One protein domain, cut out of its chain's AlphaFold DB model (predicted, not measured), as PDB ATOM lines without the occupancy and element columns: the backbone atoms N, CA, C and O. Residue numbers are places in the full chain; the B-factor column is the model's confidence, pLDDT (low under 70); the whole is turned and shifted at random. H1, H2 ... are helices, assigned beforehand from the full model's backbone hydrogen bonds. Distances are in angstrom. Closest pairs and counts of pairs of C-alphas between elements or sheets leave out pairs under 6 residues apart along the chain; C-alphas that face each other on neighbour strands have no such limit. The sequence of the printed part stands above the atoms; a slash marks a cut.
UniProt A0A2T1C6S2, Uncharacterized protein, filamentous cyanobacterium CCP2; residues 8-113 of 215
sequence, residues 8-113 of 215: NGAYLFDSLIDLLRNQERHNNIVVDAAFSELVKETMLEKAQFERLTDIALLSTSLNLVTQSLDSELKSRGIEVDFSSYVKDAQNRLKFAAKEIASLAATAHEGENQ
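This is residues 8 to 113 of the 215 residues of an uncharacterized protein of filamentous cyanobacterium CCP2 (UniProt A0A2T1C6S2). Two long helices, H2 and H3, cross at 60 degrees to form the core of an elongated domain. H1 folds back along H2, H4 crosses H2 on the same side as H3, and H5 runs beside the last part of H2 towards one end of the long axis. The printed part has 106 residues with five named helices, H1 to H5 in chain order, and no named strand; its class is all helix. It is compact, with a radius of gyration of the C-alphas of 14.8 A, and its outline is a rod spanning 52 by 24 by 19 A.

Find C-alpha 8 at (355.396, 620.271, 464.701); from there H1, residues 8 to 21, runs 20.1 A. Next comes H2, residues 28 to 49, 32.5 A long. H3, residues 54 to 75, begins at C-alpha 54 (335.286, 610.738, 466.574) and covers 31.7 A. H4, residues 83 to 92, is 14.4 A long. H5, residues 94 to 112, runs 26.8 A to C-alpha 112 at (342.139, 602.735, 483.935).

Begin with the hubs H2 and H3, which touch at a steep tilt, their closest C-alphas, Met 43 and Ser 61, 5.7 A apart. H1 and H2 form a helical hairpin at a shallow tilt of 31 degrees, closest at Leu 12 and Leu 38, 6.1 A. H4 touches H2 at a steep tilt of 64 degrees, closest at Ser 36 and Ala 89, 5.6 A. H5 touches H2 at a shallow tilt of 17 degrees, the same way, closest at Ala 47 and Ala 104, 5.7 A. H1 is apart from H4 and H5. Every O i to N i+4 pair is within hydrogen-bond range in H1, H3, H4 and H5, and 17 of 18 in H2.

The two C-alphas farthest apart, Glu 24 and Gln 113, are 52.9 A apart. The printed part has no cut, and no link is long. Look for pLDDT under 70 at residues 23 to 27 and 109 to 113.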
ATOM      1  N   ASN A   8     355.891 620.487 466.059       71.94
ATOM      2  CA  ASN A   8     355.396 620.271 464.701       71.94
ATOM      3  C   ASN A   8     354.130 621.089 464.399       71.94
ATOM      4  O   ASN A   8     354.057 621.731 463.350       71.94
ATOM      5  N   GLY A   9     353.156 621.116 465.312       77.69
ATOM      6  CA  GLY A   9     351.939 621.918 465.179       77.69
ATOM      7  C   GLY A   9     352.227 623.416 465.045       77.69
ATOM      8  O   GLY A   9     351.596 624.087 464.231       77.69
ATOM      9  N   ALA A  10     353.230 623.931 465.767       79.62
ATOM     10  CA  ALA A  10     353.603 625.344 465.733       79.62
ATOM     11  C   ALA A  10     354.177 625.714 464.363       79.62
ATOM     12  O   ALA A  10     353.762 626.690 463.743       79.62
ATOM     13  N   TYR A  11     355.078 624.868 463.855       82.75
ATOM     14  CA  TYR A  11     355.657 625.031 462.528       82.75
ATOM     15  C   TYR A  11     354.596 624.970 461.419       82.75
ATOM     16  O   TYR A  11     354.619 625.786 460.495       82.75
ATOM     17  N   LEU A  12     353.652 624.024 461.505       85.50
ATOM     18  CA  LEU A  12     352.550 623.902 460.547       85.50
ATOM     19  C   LEU A  12     351.626 625.120 460.589       85.50
ATOM     20  O   LEU A  12     351.209 625.596 459.533       85.50
ATOM     21  N   PHE A  13     351.334 625.639 461.783       88.12
ATOM     22  CA  PHE A  13     350.517 626.833 461.964       88.12
ATOM     23  C   PHE A  13     351.156 628.055 461.296       88.12
ATOM     24  O   PHE A  13     350.529 628.674 460.436       88.12
ATOM     25  N   ASP A  14     352.416 628.356 461.615       87.81
ATOM     26  CA  ASP A  14     353.132 629.500 461.038       87.81
ATOM     27  C   ASP A  14     353.288 629.363 459.515       87.81
ATOM     28  O   ASP A  14     353.031 630.310 458.766       87.81
ATOM     29  N   SER A  15     353.616 628.156 459.038       87.56
ATOM     30  CA  SER A  15     353.719 627.865 457.602       87.56
ATOM     31  C   SER A  15     352.389 628.080 456.879       87.56
ATOM     32  O   SER A  15     352.357 628.634 455.781       87.56
ATOM     33  N   LEU A  16     351.276 627.653 457.481       89.69
ATOM     34  CA  LEU A  16     349.949 627.816 456.898       89.69
ATOM     35  C   LEU A  16     349.524 629.285 456.868       89.69
ATOM     36  O   LEU A  16     348.952 629.718 455.869       89.69
ATOM     37  N   ILE A  17     349.842 630.061 457.908       90.00
ATOM     38  CA  ILE A  17     349.651 631.515 457.894       90.00
ATOM     39  C   ILE A  17     350.393 632.112 456.697       90.00
ATOM     40  O   ILE A  17     349.773 632.790 455.884       90.00
ATOM     41  N   ASP A  18     351.679 631.818 456.518       88.50
ATOM     42  CA  ASP A  18     352.455 632.378 455.407       88.50
ATOM     43  C   ASP A  18     351.955 631.936 454.022       88.50
ATOM     44  O   ASP A  18     351.958 632.738 453.082       88.50
ATOM     45  N   LEU A  19     351.454 630.705 453.884       88.44
ATOM     46  CA  LEU A  19     350.813 630.240 452.650       88.44
ATOM     47  C   LEU A  19     349.510 630.996 452.359       88.44
ATOM     48  O   LEU A  19     349.292 631.424 451.226       88.44
ATOM     49  N   LEU A  20     348.668 631.195 453.378       87.62
ATOM     50  CA  LEU A  20     347.395 631.911 453.264       87.62
ATOM     51  C   LEU A  20     347.593 633.401 452.956       87.62
ATOM     52  O   LEU A  20     346.818 633.987 452.206       87.62
ATOM     53  N   ARG A  21     348.673 634.009 453.457       84.50
ATOM     54  CA  ARG A  21     349.064 635.390 453.119       84.50
ATOM     55  C   ARG A  21     349.445 635.556 451.651       84.50
ATOM     56  O   ARG A  21     349.236 636.619 451.076       84.50
ATOM     57  N   ASN A  22     350.032 634.521 451.063       79.62
ATOM     58  CA  ASN A  22     350.591 634.535 449.717       79.62
ATOM     59  C   ASN A  22     349.685 633.810 448.705       79.62
ATOM     60  O   ASN A  22     350.192 633.274 447.718       79.62
ATOM     61  N   GLN A  23     348.364 633.771 448.932       65.38
ATOM     62  CA  GLN A  23     347.408 632.982 448.138       65.38
ATOM     63  C   GLN A  23     347.493 633.198 446.612       65.38
ATOM     64  O   GLN A  23     347.235 632.259 445.866       65.38
ATOM     65  N   GLU A  24     347.939 634.362 446.119       52.75
ATOM     66  CA  GLU A  24     348.164 634.579 444.675       52.75
ATOM     67  C   GLU A  24     349.316 633.739 444.076       52.75
ATOM     68  O   GLU A  24     349.418 633.608 442.856       52.75
ATOM     69  N   ARG A  25     350.199 633.162 444.904       50.56
ATOM     70  CA  ARG A  25     351.398 632.413 444.476       50.56
ATOM     71  C   ARG A  25     351.349 630.912 444.755       50.56
ATOM     72  O   ARG A  25     352.219 630.193 444.260       50.56
ATOM     73  N   HIS A  26     350.378 630.420 445.524       52.38
ATOM     74  CA  HIS A  26     350.379 629.035 446.001       52.38
ATOM     75  C   HIS A  26     349.160 628.235 445.542       52.38
ATOM     76  O   HIS A  26     348.030 628.707 445.515       52.38
ATOM     77  N   ASN A  27     349.422 626.984 445.165       64.50
ATOM     78  CA  ASN A  27     348.423 626.032 444.699       64.50
ATOM     79  C   ASN A  27     347.486 625.657 445.860       64.50
ATOM     80  O   ASN A  27     347.968 625.239 446.914       64.50
ATOM     81  N   ASN A  28     346.167 625.767 445.659       75.62
ATOM     82  CA  ASN A  28     345.139 625.533 446.687       75.62
ATOM     83  C   ASN A  28     345.289 624.158 447.379       75.62
ATOM     84  O   ASN A  28     345.043 624.008 448.569       75.62
ATOM     85  N   ILE A  29     345.840 623.183 446.650       81.69
ATOM     86  CA  ILE A  29     346.159 621.833 447.133       81.69
ATOM     87  C   ILE A  29     347.144 621.839 448.315       81.69
ATOM     88  O   ILE A  29     347.008 621.032 449.233       81.69
ATOM     89  N   VAL A  30     348.151 622.720 448.301       85.81
ATOM     90  CA  VAL A  30     349.168 622.787 449.368       85.81
ATOM     91  C   VAL A  30     348.558 623.356 450.645       85.81
ATOM     92  O   VAL A  30     348.826 622.848 451.732       85.81
ATOM     93  N   VAL A  31     347.693 624.364 450.506       88.94
ATOM     94  CA  VAL A  31     346.945 624.959 451.623       88.94
ATOM     95  C   VAL A  31     345.989 623.931 452.229       88.94
ATOM     96  O   VAL A  31     346.004 623.739 453.442       88.94
ATOM     97  N   ASP A  32     345.234 623.201 451.398       89.06
ATOM     98  CA  ASP A  32     344.343 622.121 451.847       89.06
ATOM     99  C   ASP A  32     345.088 621.047 452.647       89.06
ATOM    100  O   ASP A  32     344.592 620.553 453.666       89.06
ATOM    101  N   ALA A  33     346.268 620.648 452.163       89.38
ATOM    102  CA  ALA A  33     347.086 619.628 452.804       89.38
ATOM    103  C   ALA A  33     347.614 620.116 454.158       89.38
ATOM    104  O   ALA A  33     347.409 619.441 455.163       89.38
ATOM    105  N   ALA A  34     348.213 621.310 454.204       90.94
ATOM    106  CA  ALA A  34     348.733 621.897 455.437       90.94
ATOM    107  C   ALA A  34     347.627 622.136 456.480       90.94
ATOM    108  O   ALA A  34     347.809 621.816 457.653       90.94
ATOM    109  N   PHE A  35     346.454 622.612 456.054       93.69
ATOM    110  CA  PHE A  35     345.284 622.745 456.923       93.69
ATOM    111  C   PHE A  35     344.837 621.387 457.478       93.69
ATOM    112  O   PHE A  35     344.599 621.254 458.676       93.69
ATOM    113  N   SER A  36     344.766 620.357 456.629       94.75
ATOM    114  CA  SER A  36     344.378 619.008 457.056       94.75
ATOM    115  C   SER A  36     345.363 618.406 458.061       94.75
ATOM    116  O   SER A  36     344.928 617.787 459.030       94.75
ATOM    117  N   GLU A  37     346.669 618.591 457.860       93.56
ATOM    118  CA  GLU A  37     347.697 618.117 458.797       93.56
ATOM    119  C   GLU A  37     347.637 618.862 460.134       93.56
ATOM    120  O   GLU A  37     347.643 618.229 461.186       93.56
ATOM    121  N   LEU A  38     347.453 620.185 460.122       94.38
ATOM    122  CA  LEU A  38     347.280 620.960 461.352       94.38
ATOM    123  C   LEU A  38     346.051 620.504 462.160       94.38
ATOM    124  O   LEU A  38     346.099 620.417 463.390       94.38
ATOM    125  N   VAL A  39     344.949 620.168 461.481       95.62
ATOM    126  CA  VAL A  39     343.757 619.604 462.132       95.62
ATOM    127  C   VAL A  39     344.050 618.224 462.722       95.62
ATOM    128  O   VAL A  39     343.588 617.946 463.826       95.62
ATOM    129  N   LYS A  40     344.824 617.365 462.042       94.19
ATOM    130  CA  LYS A  40     345.229 616.056 462.586       94.19
ATOM    131  C   LYS A  40     346.091 616.187 463.835       94.19
ATOM    132  O   LYS A  40     345.785 615.524 464.818       94.19
ATOM    133  N   GLU A  41     347.099 617.055 463.820       92.31
ATOM    134  CA  GLU A  41     347.930 617.333 465.003       92.31
ATOM    135  C   GLU A  41     347.069 617.819 466.175       92.31
ATOM    136  O   GLU A  41     347.153 617.291 467.280       92.31
ATOM    137  N   THR A  42     346.130 618.731 465.906       91.56
ATOM    138  CA  THR A  42     345.187 619.217 466.925       91.56
ATOM    139  C   THR A  42     344.297 618.089 467.471       91.56
ATOM    140  O   THR A  42     344.023 618.039 468.671       91.56
ATOM    141  N   MET A  43     343.842 617.160 466.618       93.56
ATOM    142  CA  MET A  43     343.092 615.980 467.065       93.56
ATOM    143  C   MET A  43     343.951 615.069 467.947       93.56
ATOM    144  O   MET A  43     343.465 614.608 468.975       93.56
ATOM    145  N   LEU A  44     345.209 614.813 467.571       88.75
ATOM    146  CA  LEU A  44     346.130 613.986 468.356       88.75
ATOM    147  C   LEU A  44     346.348 614.573 469.751       88.75
ATOM    148  O   LEU A  44     346.195 613.859 470.739       88.75
ATOM    149  N   GLU A  45     346.624 615.874 469.841       85.69
ATOM    150  CA  GLU A  45     346.781 616.577 471.116       85.69
ATOM    151  C   GLU A  45     345.513 616.487 471.968       85.69
ATOM    152  O   GLU A  45     345.569 616.111 473.136       85.69
ATOM    153  N   LYS A  46     344.339 616.770 471.391       86.75
ATOM    154  CA  LYS A  46     343.079 616.698 472.142       86.75
ATOM    155  C   LYS A  46     342.767 615.296 472.637       86.75
ATOM    156  O   LYS A  46     342.302 615.147 473.763       86.75
ATOM    157  N   ALA A  47     343.027 614.280 471.826       86.81
ATOM    158  CA  ALA A  47     342.729 612.899 472.173       86.81
ATOM    159  C   ALA A  47     343.584 612.382 473.350       86.81
ATOM    160  O   ALA A  47     343.145 611.487 474.074       86.81
ATOM    161  N   GLN A  48     344.759 612.978 473.594       77.50
ATOM    162  CA  GLN A  48     345.583 612.671 474.770       77.50
ATOM    163  C   GLN A  48     344.916 613.101 476.084       77.50
ATOM    164  O   GLN A  48     345.023 612.394 477.080       77.50
ATOM    165  N   PHE A  49     344.207 614.233 476.098       78.25
ATOM    166  CA  PHE A  49     343.685 614.827 477.337       78.25
ATOM    167  C   PHE A  49     342.168 614.689 477.504       78.25
ATOM    168  O   PHE A  49     341.658 614.757 478.623       78.25
ATOM    169  N   GLU A  50     341.427 614.517 476.410       80.81
ATOM    170  CA  GLU A  50     339.967 614.547 476.398       80.81
ATOM    171  C   GLU A  50     339.389 613.262 475.793       80.81
ATOM    172  O   GLU A  50     339.778 612.814 474.714       80.81
ATOM    173  N   ARG A  51     338.376 612.696 476.459       84.56
ATOM    174  CA  ARG A  51     337.604 611.560 475.934       84.56
ATOM    175  C   ARG A  51     336.494 612.063 475.019       84.56
ATOM    176  O   ARG A  51     335.361 612.276 475.451       84.56
ATOM    177  N   LEU A  52     336.839 612.275 473.757       88.94
ATOM    178  CA  LEU A  52     335.916 612.732 472.723       88.94
ATOM    179  C   LEU A  52     335.514 611.583 471.794       88.94
ATOM    180  O   LEU A  52     336.310 610.698 471.494       88.94
ATOM    181  N   THR A  53     334.275 611.619 471.298       94.19
ATOM    182  CA  THR A  53     333.879 610.786 470.154       94.19
ATOM    183  C   THR A  53     334.610 611.250 468.896       94.19
ATOM    184  O   THR A  53     335.046 612.397 468.821       94.19
ATOM    185  N   ASP A  54     334.695 610.404 467.876       95.31
ATOM    186  CA  ASP A  54     335.286 610.738 466.574       95.31
ATOM    187  C   ASP A  54     334.678 612.012 465.952       95.31
ATOM    188  O   ASP A  54     335.397 612.901 465.491       95.31
ATOM    189  N   ILE A  55     333.350 612.151 466.015       95.69
ATOM    190  CA  ILE A  55     332.631 613.337 465.525       95.69
ATOM    191  C   ILE A  55     332.994 614.584 466.345       95.69
ATOM    192  O   ILE A  55     333.253 615.652 465.776       95.69
ATOM    193  N   ALA A  56     333.003 614.473 467.676       94.94
ATOM    194  CA  ALA A  56     333.328 615.590 468.560       94.94
ATOM    195  C   ALA A  56     334.797 616.010 468.418       94.94
ATOM    196  O   ALA A  56     335.090 617.203 468.374       94.94
ATOM    197  N   LEU A  57     335.707 615.045 468.282       95.81
ATOM    198  CA  LEU A  57     337.136 615.261 468.106       95.81
ATOM    199  C   LEU A  57     337.424 616.060 466.831       95.81
ATOM    200  O   LEU A  57     338.090 617.096 466.888       95.81
ATOM    201  N   LEU A  58     336.861 615.630 465.699       97.31
ATOM    202  CA  LEU A  58     337.041 616.311 464.417       97.31
ATOM    203  C   LEU A  58     336.415 617.709 464.418       97.31
ATOM    204  O   LEU A  58     337.071 618.680 464.048       97.31
ATOM    205  N   SER A  59     335.154 617.830 464.844       96.62
ATOM    206  CA  SER A  59     334.446 619.120 464.835       96.62
ATOM    207  C   SER A  59     335.086 620.146 465.773       96.62
ATOM    208  O   SER A  59     335.253 621.303 465.392       96.62
ATOM    209  N   THR A  60     335.508 619.723 466.966       94.69
ATOM    210  CA  THR A  60     336.170 620.606 467.934       94.69
ATOM    211  C   THR A  60     337.537 621.046 467.423       94.69
ATOM    212  O   THR A  60     337.854 622.230 467.504       94.69
ATOM    213  N   SER A  61     338.323 620.133 466.844       94.88
ATOM    214  CA  SER A  61     339.649 620.455 466.296       94.88
ATOM    215  C   SER A  61     339.562 621.396 465.096       94.88
ATOM    216  O   SER A  61     340.303 622.370 465.028       94.88
ATOM    217  N   LEU A  62     338.599 621.183 464.193       96.31
ATOM    218  CA  LEU A  62     338.340 622.089 463.070       96.31
ATOM    219  C   LEU A  62     337.955 623.492 463.530       96.31
ATOM    220  O   LEU A  62     338.511 624.472 463.034       96.31
ATOM    221  N   ASN A  63     337.018 623.594 464.475       95.50
ATOM    222  CA  ASN A  63     336.595 624.882 465.019       95.50
ATOM    223  C   ASN A  63     337.771 625.609 465.666       95.50
ATOM    224  O   ASN A  63     337.958 626.801 465.438       95.50
ATOM    225  N   LEU A  64     338.577 624.876 466.431       93.25
ATOM    226  CA  LEU A  64     339.723 625.425 467.128       93.25
ATOM    227  C   LEU A  64     340.789 625.937 466.147       93.25
ATOM    228  O   LEU A  64     341.191 627.094 466.241       93.25
ATOM    229  N   VAL A  65     341.192 625.128 465.163       94.19
ATOM    230  CA  VAL A  65     342.151 625.542 464.121       94.19
ATOM    231  C   VAL A  65     341.631 626.759 463.358       94.19
ATOM    232  O   VAL A  65     342.352 627.745 463.209       94.19
ATOM    233  N   THR A  66     340.362 626.734 462.944       94.81
ATOM    234  CA  THR A  66     339.743 627.827 462.182       94.81
ATOM    235  C   THR A  66     339.717 629.127 462.981       94.81
ATOM    236  O   THR A  66     340.151 630.155 462.476       94.81
ATOM    237  N   GLN A  67     339.273 629.094 464.242       94.25
ATOM    238  CA  GLN A  67     339.246 630.281 465.108       94.25
ATOM    239  C   GLN A  67     340.641 630.874 465.327       94.25
ATOM    240  O   GLN A  67     340.791 632.090 465.420       94.25
ATOM    241  N   SER A  68     341.659 630.022 465.390       92.25
ATOM    242  CA  SER A  68     343.046 630.434 465.631       92.25
ATOM    243  C   SER A  68     343.651 631.113 464.424       92.25
ATOM    244  O   SER A  68     344.208 632.202 464.544       92.25
ATOM    245  N   LEU A  69     343.499 630.487 463.257       92.69
ATOM    246  CA  LEU A  69     343.950 631.053 461.995       92.69
ATOM    247  C   LEU A  69     343.199 632.352 461.695       92.69
ATOM    248  O   LEU A  69     343.830 633.344 461.356       92.69
ATOM    249  N   ASP A  70     341.877 632.376 461.880       93.44
ATOM    250  CA  ASP A  70     341.052 633.568 461.670       93.44
ATOM    251  C   ASP A  70     341.465 634.719 462.599       93.44
ATOM    252  O   ASP A  70     341.662 635.842 462.142       93.44
ATOM    253  N   SER A  71     341.679 634.441 463.889       91.88
ATOM    254  CA  SER A  71     342.161 635.441 464.850       91.88
ATOM    255  C   SER A  71     343.527 636.007 464.451       91.88
ATOM    256  O   SER A  71     343.731 637.222 464.491       91.88
ATOM    257  N   GLU A  72     344.469 635.142 464.073       91.81
ATOM    258  CA  GLU A  72     345.828 635.548 463.717       91.81
ATOM    259  C   GLU A  72     345.857 636.326 462.394       91.81
ATOM    260  O   GLU A  72     346.469 637.392 462.312       91.81
ATOM    261  N   LEU A  73     345.141 635.865 461.367       90.88
ATOM    262  CA  LEU A  73     345.072 636.528 460.063       90.88
ATOM    263  C   LEU A  73     344.354 637.876 460.143       90.88
ATOM    264  O   LEU A  73     344.860 638.861 459.599       90.88
ATOM    265  N   LYS A  74     343.249 637.972 460.895       91.94
ATOM    266  CA  LYS A  74     342.552 639.247 461.124       91.94
ATOM    267  C   LYS A  74     343.426 640.260 461.844       91.94
ATOM    268  O   LYS A  74     343.415 641.432 461.474       91.94
ATOM    269  N   SER A  75     344.238 639.825 462.812       90.50
ATOM    270  CA  SER A  75     345.205 640.711 463.480       90.50
ATOM    271  C   SER A  75     346.239 641.304 462.510       90.50
ATOM    272  O   SER A  75     346.774 642.385 462.745       90.50
ATOM    273  N   ARG A  76     346.468 640.620 461.382       88.56
ATOM    274  CA  ARG A  76     347.371 641.010 460.294       88.56
ATOM    275  C   ARG A  76     346.641 641.665 459.113       88.56
ATOM    276  O   ARG A  76     347.278 641.942 458.100       88.56
ATOM    277  N   GLY A  77     345.336 641.929 459.237       89.50
ATOM    278  CA  GLY A  77     344.514 642.585 458.216       89.50
ATOM    279  C   GLY A  77     344.158 641.703 457.018       89.50
ATOM    280  O   GLY A  77     343.954 642.224 455.925       89.50
ATOM    281  N   ILE A  78     344.126 640.382 457.197       88.75
ATOM    282  CA  ILE A  78     343.881 639.413 456.128       88.75
ATOM    283  C   ILE A  78     342.583 638.670 456.413       88.75
ATOM    284  O   ILE A  78     342.402 638.111 457.493       88.75
ATOM    285  N   GLU A  79     341.696 638.652 455.423       89.75
ATOM    286  CA  GLU A  79     340.439 637.912 455.470       89.75
ATOM    287  C   GLU A  79     340.532 636.676 454.577       89.75
ATOM    288  O   GLU A  79     340.872 636.770 453.398       89.75
ATOM    289  N   VAL A  80     340.235 635.511 455.153       88.56
ATOM    290  CA  VAL A  80     340.224 634.221 454.456       88.56
ATOM    291  C   VAL A  80     338.887 633.543 454.717       88.56
ATOM    292  O   VAL A  80     338.447 633.448 455.862       88.56
ATOM    293  N   ASP A  81     338.251 633.038 453.660       89.31
ATOM    294  CA  ASP A  81     337.091 632.160 453.798       89.31
ATOM    295  C   ASP A  81     337.550 630.714 454.025       89.31
ATOM    296  O   ASP A  81     338.108 630.067 453.136       89.31
ATOM    297  N   PHE A  82     337.298 630.194 455.229       91.44
ATOM    298  CA  PHE A  82     337.657 628.826 455.600       91.44
ATOM    299  C   PHE A  82     336.639 627.763 455.161       91.44
ATOM    300  O   PHE A  82     336.883 626.569 455.340       91.44
ATOM    301  N   SER A  83     335.501 628.157 454.583       91.56
ATOM    302  CA  SER A  83     334.363 627.263 454.338       91.56
ATOM    303  C   SER A  83     334.711 626.055 453.462       91.56
ATOM    304  O   SER A  83     334.286 624.934 453.762       91.56
ATOM    305  N   SER A  84     335.499 626.248 452.400       90.38
ATOM    306  CA  SER A  84     335.954 625.154 451.528       90.38
ATOM    307  C   SER A  84     336.922 624.219 452.252       90.38
ATOM    308  O   SER A  84     336.696 623.010 452.270       90.38
ATOM    309  N   TYR A  85     337.932 624.780 452.920       91.56
ATOM    310  CA  TYR A  85     338.947 624.029 453.663       91.56
ATOM    311  C   TYR A  85     338.317 623.161 454.756       91.56
ATOM    312  O   TYR A  85     338.632 621.976 454.881       91.56
ATOM    313  N   VAL A  86     337.361 623.718 455.506       94.25
ATOM    314  CA  VAL A  86     336.619 622.994 456.545       94.25
ATOM    315  C   VAL A  86     335.820 621.848 455.938       94.25
ATOM    316  O   VAL A  86     335.890 620.729 456.440       94.25
ATOM    317  N   LYS A  87     335.078 622.088 454.852       93.94
ATOM    318  CA  LYS A  87     334.266 621.051 454.199       93.94
ATOM    319  C   LYS A  87     335.128 619.902 453.669       93.94
ATOM    320  O   LYS A  87     334.757 618.734 453.814       93.94
ATOM    321  N   ASP A  88     336.275 620.216 453.080       92.69
ATOM    322  CA  ASP A  88     337.176 619.214 452.516       92.69
ATOM    323  C   ASP A  88     337.893 618.423 453.613       92.69
ATOM    324  O   ASP A  88     337.904 617.187 453.571       92.69
ATOM    325  N   ALA A  89     338.390 619.098 454.652       93.62
ATOM    326  CA  ALA A  89     338.978 618.452 455.821       93.62
ATOM    327  C   ALA A  89     337.958 617.567 456.555       93.62
ATOM    328  O   ALA A  89     338.266 616.422 456.884       93.62
ATOM    329  N   GLN A  90     336.713 618.029 456.728       94.56
ATOM    330  CA  GLN A  90     335.636 617.226 457.316       94.56
ATOM    331  C   GLN A  90     335.413 615.916 456.573       94.56
ATOM    332  O   GLN A  90     335.123 614.912 457.210       94.56
ATOM    333  N   ASN A  91     335.512 615.904 455.243       93.25
ATOM    334  CA  ASN A  91     335.315 614.690 454.454       93.25
ATOM    335  C   ASN A  91     336.543 613.780 454.464       93.25
ATOM    336  O   ASN A  91     336.389 612.566 454.595       93.25
ATOM    337  N   ARG A  92     337.745 614.353 454.358       93.75
ATOM    338  CA  ARG A  92     339.003 613.593 454.309       93.75
ATOM    339  C   ARG A  92     339.374 612.975 455.655       93.75
ATOM    340  O   ARG A  92     339.897 611.867 455.690       93.75
ATOM    341  N   LEU A  93     339.089 613.664 456.758       96.69
ATOM    342  CA  LEU A  93     339.586 613.293 458.083       96.69
ATOM    343  C   LEU A  93     338.629 612.418 458.900       96.69
ATOM    344  O   LEU A  93     338.980 612.051 460.015       96.69
ATOM    345  N   LYS A  94     337.458 612.018 458.374       96.00
ATOM    346  CA  LYS A  94     336.495 611.168 459.117       96.00
ATOM    347  C   LYS A  94     337.123 609.869 459.614       96.00
ATOM    348  O   LYS A  94     336.940 609.491 460.765       96.00
ATOM    349  N   PHE A  95     337.869 609.195 458.740       94.62
ATOM    350  CA  PHE A  95     338.520 607.931 459.084       94.62
ATOM    351  C   PHE A  95     339.655 608.134 460.087       94.62
ATOM    352  O   PHE A  95     339.720 607.399 461.065       94.62
ATOM    353  N   ALA A  96     340.472 609.175 459.899       94.06
ATOM    354  CA  ALA A  96     341.537 609.525 460.836       94.06
ATOM    355  C   ALA A  96     340.981 609.869 462.228       94.06
ATOM    356  O   ALA A  96     341.489 609.386 463.230       94.06
ATOM    357  N   ALA A  97     339.894 610.642 462.302       95.94
ATOM    358  CA  ALA A  97     339.243 610.975 463.566       95.94
ATOM    359  C   ALA A  97     338.725 609.727 464.293       95.94
ATOM    360  O   ALA A  97     338.881 609.615 465.507       95.94
ATOM    361  N   LYS A  98     338.154 608.769 463.552       95.56
ATOM    362  CA  LYS A  98     337.714 607.484 464.104       95.56
ATOM    363  C   LYS A  98     338.878 606.661 464.647       95.56
ATOM    364  O   LYS A  98     338.767 606.108 465.737       95.56
ATOM    365  N   GLU A  99     339.972 606.578 463.900       92.81
ATOM    366  CA  GLU A  99     341.173 605.851 464.309       92.81
ATOM    367  C   GLU A  99     341.804 606.475 465.559       92.81
ATOM    368  O   GLU A  99     342.001 605.778 466.551       92.81
ATOM    369  N   ILE A 100     342.010 607.795 465.565       92.81
ATOM    370  CA  ILE A 100     342.569 608.527 466.709       92.81
ATOM    371  C   ILE A 100     341.668 608.386 467.940       92.81
ATOM    372  O   ILE A 100     342.165 608.079 469.021       92.81
ATOM    373  N   ALA A 101     340.349 608.557 467.799       92.06
ATOM    374  CA  ALA A 101     339.418 608.402 468.918       92.06
ATOM    375  C   ALA A 101     339.411 606.967 469.469       92.06
ATOM    376  O   ALA A 101     339.351 606.779 470.681       92.06
ATOM    377  N   SER A 102     339.514 605.957 468.598       89.44
ATOM    378  CA  SER A 102     339.626 604.554 469.011       89.44
ATOM    379  C   SER A 102     340.925 604.292 469.769       89.44
ATOM    380  O   SER A 102     340.887 603.692 470.839       89.44
ATOM    381  N   LEU A 103     342.063 604.754 469.242       85.69
ATOM    382  CA  LEU A 103     343.370 604.597 469.882       85.69
ATOM    383  C   LEU A 103     343.411 605.300 471.239       85.69
ATOM    384  O   LEU A 103     343.872 604.722 472.219       85.69
ATOM    385  N   ALA A 104     342.871 606.516 471.316       84.94
ATOM    386  CA  ALA A 104     342.755 607.247 472.566       84.94
ATOM    387  C   ALA A 104     341.846 606.523 473.559       84.94
ATOM    388  O   ALA A 104     342.214 606.394 474.719       84.94
ATOM    389  N   ALA A 105     340.697 605.993 473.130       84.12
ATOM    390  CA  ALA A 105     339.836 605.196 473.999       84.12
ATOM    391  C   ALA A 105     340.575 603.970 474.560       84.12
ATOM    392  O   ALA A 105     340.540 603.754 475.768       84.12
ATOM    393  N   THR A 106     341.315 603.231 473.727       78.62
ATOM    394  CA  THR A 106     342.140 602.098 474.173       78.62
ATOM    395  C   THR A 106     343.248 602.530 475.135       78.62
ATOM    396  O   THR A 106     343.475 601.860 476.141       78.62
ATOM    397  N   ALA A 107     343.913 603.660 474.881       71.31
ATOM    398  CA  ALA A 107     344.923 604.209 475.783       71.31
ATOM    399  C   ALA A 107     344.315 604.611 477.140       71.31
ATOM    400  O   ALA A 107     344.824 604.213 478.184       71.31
ATOM    401  N   HIS A 108     343.174 605.308 477.132       71.12
ATOM    402  CA  HIS A 108     342.415 605.712 478.324       71.12
ATOM    403  C   HIS A 108     341.864 604.515 479.115       71.12
ATOM    404  O   HIS A 108     341.773 604.559 480.344       71.12
ATOM    405  N   GLU A 109     341.475 603.441 478.431       68.31
ATOM    406  CA  GLU A 109     341.110 602.166 479.054       68.31
ATOM    407  C   GLU A 109     342.332 601.481 479.678       68.31
ATOM    408  O   GLU A 109     342.229 600.978 480.796       68.31
ATOM    409  N   GLY A 110     343.493 601.529 479.018       56.50
ATOM    410  CA  GLY A 110     344.778 601.085 479.564       56.50
ATOM    411  C   GLY A 110     345.221 601.886 480.796       56.50
ATOM    412  O   GLY A 110     345.708 601.311 481.764       56.50
ATOM    413  N   GLU A 111     344.969 603.197 480.835       54.34
ATOM    414  CA  GLU A 111     345.212 604.024 482.026       54.34
ATOM    415  C   GLU A 111     344.308 603.640 483.201       54.34
ATOM    416  O   GLU A 111     344.761 603.594 484.344       54.34
ATOM    417  N   ASN A 112     343.047 603.293 482.931       47.91
ATOM    418  CA  ASN A 112     342.139 602.735 483.935       47.91
ATOM    419  C   ASN A 112     342.519 601.299 484.353       47.91
ATOM    420  O   ASN A 112     342.035 600.814 485.376       47.91
ATOM    421  N   GLN A 113     343.395 600.632 483.595       46.69
ATOM    422  CA  GLN A 113     344.068 599.387 483.969       46.69
ATOM    423  C   GLN A 113     345.423 599.627 484.656       46.69
ATOM    424  O   GLN A 113     346.180 598.669 484.832       46.69
TER     425      GLN A 113